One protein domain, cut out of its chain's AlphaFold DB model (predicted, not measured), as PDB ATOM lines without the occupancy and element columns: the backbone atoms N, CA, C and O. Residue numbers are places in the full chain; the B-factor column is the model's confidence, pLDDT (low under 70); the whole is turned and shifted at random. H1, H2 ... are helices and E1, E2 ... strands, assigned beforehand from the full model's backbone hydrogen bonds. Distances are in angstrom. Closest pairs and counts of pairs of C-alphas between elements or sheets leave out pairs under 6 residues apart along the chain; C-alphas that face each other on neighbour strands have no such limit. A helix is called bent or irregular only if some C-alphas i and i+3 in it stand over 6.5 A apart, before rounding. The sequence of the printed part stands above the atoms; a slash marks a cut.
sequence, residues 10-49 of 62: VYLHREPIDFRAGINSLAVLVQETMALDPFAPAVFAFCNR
ATOM      1  N   VAL A  10     115.183 191.520  23.216       79.31
ATOM      2  CA  VAL A  10     115.367 190.201  22.611       79.31
ATOM      3  C   VAL A  10     116.811 189.768  22.814       79.31
ATOM      4  O   VAL A  10     117.735 190.441  22.357       79.31
ATOM      5  N   TYR A  11     117.001 188.633  23.473       80.69
ATOM      6  CA  TYR A  11     118.309 188.038  23.707       80.69
ATOM      7  C   TYR A  11     118.436 186.757  22.889       80.69
ATOM      8  O   TYR A  11     117.653 185.823  23.052       80.69
ATOM      9  N   LEU A  12     119.419 186.722  21.988       79.94
ATOM     10  CA  LEU A  12     119.694 185.565  21.143       79.94
ATOM     11  C   LEU A  12     120.888 184.794  21.700       79.94
ATOM     12  O   LEU A  12     122.024 185.267  21.643       79.94
ATOM     13  N   HIS A  13     120.637 183.584  22.183       79.31
ATOM     14  CA  HIS A  13     121.703 182.658  22.520       79.31
ATOM     15  C   HIS A  13     122.112 181.879  21.263       79.31
ATOM     16  O   HIS A  13     121.331 181.108  20.700       79.31
ATOM     17  N   ARG A  14     123.335 182.134  20.789       69.25
ATOM     18  CA  ARG A  14     123.856 181.574  19.531       69.25
ATOM     19  C   ARG A  14     124.353 180.140  19.671       69.25
ATOM     20  O   ARG A  14     124.468 179.447  18.661       69.25
ATOM     21  N   GLU A  15     124.672 179.718  20.886       70.75
ATOM     22  CA  GLU A  15     125.118 178.359  21.137       70.75
ATOM     23  C   GLU A  15     123.928 177.395  21.085       70.75
ATOM     24  O   GLU A  15     122.846 177.689  21.596       70.75
ATOM     25  N   PRO A  16     124.081 176.257  20.396       69.19
ATOM     26  CA  PRO A  16     123.015 175.281  20.285       69.19
ATOM     27  C   PRO A  16     122.771 174.619  21.641       69.19
ATOM     28  O   PRO A  16     123.610 173.852  22.119       69.19
ATOM     29  N   ILE A  17     121.607 174.890  22.223       70.12
ATOM     30  CA  ILE A  17     121.199 174.327  23.510       70.12
ATOM     31  C   ILE A  17     120.474 173.011  23.267       70.12
ATOM     32  O   ILE A  17     119.664 172.886  22.342       70.12
ATOM     33  N   ASP A  18     120.745 172.025  24.116       70.25
ATOM     34  CA  ASP A  18     119.928 170.825  24.158       70.25
ATOM     35  C   ASP A  18     118.600 171.117  24.877       70.25
ATOM     36  O   ASP A  18     118.512 171.149  26.104       70.25
ATOM     37  N   PHE A  19     117.539 171.322  24.094       65.31
ATOM     38  CA  PHE A  19     116.183 171.528  24.611       65.31
ATOM     39  C   PHE A  19     115.616 170.300  25.339       65.31
ATOM     40  O   PHE A  19     114.544 170.393  25.941       65.31
ATOM     41  N   ARG A  20     116.307 169.151  25.318       66.31
ATOM     42  CA  ARG A  20     115.882 167.937  26.034       66.31
ATOM     43  C   ARG A  20     115.788 168.131  27.545       66.31
ATOM     44  O   ARG A  20     115.033 167.403  28.182       66.31
ATOM     45  N   ALA A  21     116.491 169.112  28.112       65.50
ATOM     46  CA  ALA A  21     116.441 169.409  29.542       65.50
ATOM     47  C   ALA A  21     115.223 170.275  29.963       65.50
ATOM     48  O   ALA A  21     115.008 170.519  31.152       65.50
ATOM     49  N   GLY A  22     114.369 170.687  29.015       74.62
ATOM     50  CA  GLY A  22     113.089 171.354  29.286       74.62
ATOM     51  C   GLY A  22     113.206 172.806  29.772       74.62
ATOM     52  O   GLY A  22     114.291 173.383  29.829       74.62
ATOM     53  N   ILE A  23     112.071 173.416  30.138       75.00
ATOM     54  CA  ILE A  23     111.972 174.848  30.501       75.00
ATOM     55  C   ILE A  23     112.858 175.231  31.696       75.00
ATOM     56  O   ILE A  23     113.461 176.302  31.683       75.00
ATOM     57  N   ASN A  24     112.995 174.355  32.695       79.44
ATOM     58  CA  ASN A  24     113.805 174.642  33.884       79.44
ATOM     59  C   ASN A  24     115.284 174.854  33.532       79.44
ATOM     60  O   ASN A  24     115.919 175.763  34.058       79.44
ATOM     61  N   SER A  25     115.820 174.061  32.602       79.56
ATOM     62  CA  SER A  25     117.204 174.213  32.141       79.56
ATOM     63  C   SER A  25     117.432 175.517  31.375       79.56
ATOM     64  O   SER A  25     118.460 176.162  31.555       79.56
ATOM     65  N   LEU A  26     116.444 175.959  30.587       79.56
ATOM     66  CA  LEU A  26     116.502 177.237  29.879       79.56
ATOM     67  C   LEU A  26     116.509 178.412  30.865       79.56
ATOM     68  O   LEU A  26     117.274 179.354  30.680       79.56
ATOM     69  N   ALA A  27     115.710 178.342  31.934       79.94
ATOM     70  CA  ALA A  27     115.681 179.371  32.973       79.94
ATOM     71  C   ALA A  27     117.008 179.475  33.745       79.94
ATOM     72  O   ALA A  27     117.430 180.581  34.081       79.94
ATOM     73  N   VAL A  28     117.679 178.347  34.003       84.06
ATOM     74  CA  VAL A  28     119.033 178.331  34.587       84.06
ATOM     75  C   VAL A  28     120.043 178.918  33.607       84.06
ATOM     76  O   VAL A  28     120.835 179.768  33.989       84.06
ATOM     77  N   LEU A  29     119.975 178.551  32.327       82.62
ATOM     78  CA  LEU A  29     120.921 179.020  31.316       82.62
ATOM     79  C   LEU A  29     120.826 180.535  31.082       82.62
ATOM     80  O   LEU A  29     121.851 181.198  30.955       82.62
ATOM     81  N   VAL A  30     119.622 181.113  31.095       82.50
ATOM     82  CA  VAL A  30     119.431 182.576  31.047       82.50
ATOM     83  C   VAL A  30     120.079 183.266  32.251       82.50
ATOM     84  O   VAL A  30     120.747 184.286  32.082       82.50
ATOM     85  N   GLN A  31     119.941 182.690  33.447       83.75
ATOM     86  CA  GLN A  31     120.557 183.230  34.660       83.75
ATOM     87  C   GLN A  31     122.080 183.074  34.655       83.75
ATOM     88  O   GLN A  31     122.786 184.039  34.911       83.75
ATOM     89  N   GLU A  32     122.611 181.896  34.336       82.38
ATOM     90  CA  GLU A  32     124.053 181.631  34.399       82.38
ATOM     91  C   GLU A  32     124.818 182.256  33.231       82.38
ATOM     92  O   GLU A  32     125.911 182.785  33.412       82.38
ATOM     93  N   THR A  33     124.250 182.215  32.026       78.81
ATOM     94  CA  THR A  33     124.951 182.660  30.814       78.81
ATOM     95  C   THR A  33     124.739 184.140  30.553       78.81
ATOM     96  O   THR A  33     125.669 184.844  30.167       78.81
ATOM     97  N   MET A  34     123.502 184.618  30.716       77.06
ATOM     98  CA  MET A  34     123.166 186.008  30.418       77.06
ATOM     99  C   MET A  34     123.103 186.885  31.671       77.06
ATOM    100  O   MET A  34     123.048 188.102  31.516       77.06
ATOM    101  N   ALA A  35     123.137 186.311  32.884       80.75
ATOM    102  CA  ALA A  35     122.946 187.043  34.143       80.75
ATOM    103  C   ALA A  35     121.648 187.871  34.155       80.75
ATOM    104  O   ALA A  35     121.585 188.958  34.729       80.75
ATOM    105  N   LEU A  36     120.611 187.361  33.480       81.00
ATOM    106  CA  LEU A  36     119.308 188.008  33.350       81.00
ATOM    107  C   LEU A  36     118.241 187.242  34.119       81.00
ATOM    108  O   LEU A  36     118.338 186.031  34.312       81.00
ATOM    109  N   ASP A  37     117.194 187.962  34.510       77.06
ATOM    110  CA  ASP A  37     116.014 187.358  35.112       77.06
ATOM    111  C   ASP A  37     115.168 186.674  34.014       77.06
ATOM    112  O   ASP A  37     114.683 187.355  33.102       77.06
ATOM    113  N   PRO A  38     114.981 185.340  34.059       74.50
ATOM    114  CA  PRO A  38     114.194 184.597  33.077       74.50
ATOM    115  C   PRO A  38     112.699 184.928  33.144       74.50
ATOM    116  O   PRO A  38     111.969 184.609  32.208       74.50
ATOM    117  N   PHE A  39     112.242 185.568  34.225       74.00
ATOM    118  CA  PHE A  39     110.867 186.033  34.402       74.00
ATOM    119  C   PHE A  39     110.681 187.511  34.033       74.00
ATOM    120  O   PHE A  39     109.558 188.018  34.083       74.00
ATOM    121  N   ALA A  40     111.749 188.215  33.642       77.50
ATOM    122  CA  ALA A  40     111.637 189.577  33.137       77.50
ATOM    123  C   ALA A  40     110.837 189.623  31.819       77.50
ATOM    124  O   ALA A  40     110.802 188.641  31.074       77.50
ATOM    125  N   PRO A  41     110.234 190.778  31.472       72.88
ATOM    126  CA  PRO A  41     109.571 190.988  30.185       72.88
ATOM    127  C   PRO A  41     110.603 191.102  29.048       72.88
ATOM    128  O   PRO A  41     110.847 192.172  28.490       72.88
ATOM    129  N   ALA A  42     111.232 189.979  28.718       78.56
ATOM    130  CA  ALA A  42     112.229 189.824  27.674       78.56
ATOM    131  C   ALA A  42     111.958 188.535  26.892       78.56
ATOM    132  O   ALA A  42     111.377 187.579  27.405       78.56
ATOM    133  N   VAL A  43     112.365 188.511  25.627       80.75
ATOM    134  CA  VAL A  43     112.238 187.323  24.779       80.75
ATOM    135  C   VAL A  43     113.607 186.692  24.603       80.75
ATOM    136  O   VAL A  43     114.534 187.327  24.104       80.75
ATOM    137  N   PHE A  44     113.710 185.422  24.982       79.06
ATOM    138  CA  PHE A  44     114.917 184.625  24.821       79.06
ATOM    139  C   PHE A  44     114.756 183.700  23.617       79.06
ATOM    140  O   PHE A  44     113.889 182.825  23.592       79.06
ATOM    141  N   ALA A  45     115.574 183.929  22.594       79.31
ATOM    142  CA  ALA A  45     115.637 183.100  21.403       79.31
ATOM    143  C   ALA A  45     116.826 182.143  21.513       79.31
ATOM    144  O   ALA A  45     117.955 182.551  21.791       79.31
ATOM    145  N   PHE A  46     116.563 180.866  21.263       79.19
ATOM    146  CA  PHE A  46     117.530 179.787  21.402       79.19
ATOM    147  C   PHE A  46     117.598 178.994  20.096       79.19
ATOM    148  O   PHE A  46     116.565 178.645  19.519       79.19
ATOM    149  N   CYS A  47     118.807 178.691  19.627       71.19
ATOM    150  CA  CYS A  47     119.001 177.879  18.430       71.19
ATOM    151  C   CYS A  47     118.955 176.385  18.783       71.19
ATOM    152  O   CYS A  47     119.758 175.904  19.580       71.19
ATOM    153  N   ASN A  48     118.041 175.627  18.170       68.62
ATOM    154  CA  ASN A  48     118.011 174.169  18.304       68.62
ATOM    155  C   ASN A  48     118.994 173.524  17.329       68.62
ATOM    156  O   ASN A  48     119.002 173.844  16.142       68.62
ATOM    157  N   ARG A  49     119.797 172.572  17.815       62.22
ATOM    158  CA  ARG A  49     120.766 171.835  16.988       62.22
ATOM    159  C   ARG A  49     120.091 170.858  16.011       62.22
ATOM    160  O   ARG A  49     120.752 170.328  15.123       62.22
TER     161      ARG A  49
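Overview. This is residues 10 to 49 of the 62 residues of the protein "IS66 family insertion sequence transposase domain-containing protein" of Rhizobium sp. NXC14 (UniProt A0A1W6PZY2). Two parallel strands lie side by side as a small ribbon, E1 and E2, with one kinked helix, H1, over one face and the other face bare. The printed part has 40 residues, in the order E1, H1, E2; the class is mixed, helices and strands. It is compact, with a radius of gyration of the C-alphas of 9.4 A and spans of 25 by 18 by 15 A.

Along the chain. E1, residues 10 to 17, begins at C-alpha 10 (115.367, 190.201, 22.611), bends by 72 degrees at residue 14 and is 16.9 A long. H1, residues 19 to 34, is 17.1 A long, with a kink of 73 degrees near residue 26; it is irregular, C-alphas 20 and 23 being 9.1 A apart. E2, residues 42 to 48, is 19.1 A long and ends at C-alpha 48 (118.011, 174.169, 18.304).

Arrangement. E1 and E2 are parallel neighbours at 24 degrees, with N 11 and O 43 at 2.9 A and N 45 and O 11 at 2.8 A, within hydrogen-bond range. E1, H1 and E2 form a strand-helix-strand unit, two parallel neighbour strands with a helix between, and its crossover is right-handed. E1 and H1 are near each other, with 10 pairs of C-alphas within 10 A. The closest C-alphas of H1 and E2, those of Phe 19 and Asn 48, are 7.1 A apart. In H1, 9 of 12 O i to N i+4 pairs are within hydrogen-bond range.

Size, cuts and confidence. The C-alphas farthest apart, of Pro 41 and Arg 49, are 25.8 A apart. The printed part has no cut; the link E1 to H1 is tight and H1 to E2 short. Mean pLDDT of the printed part is 76.0, with residues 14, 16, 19 to 21 and 48 to 49 under 70.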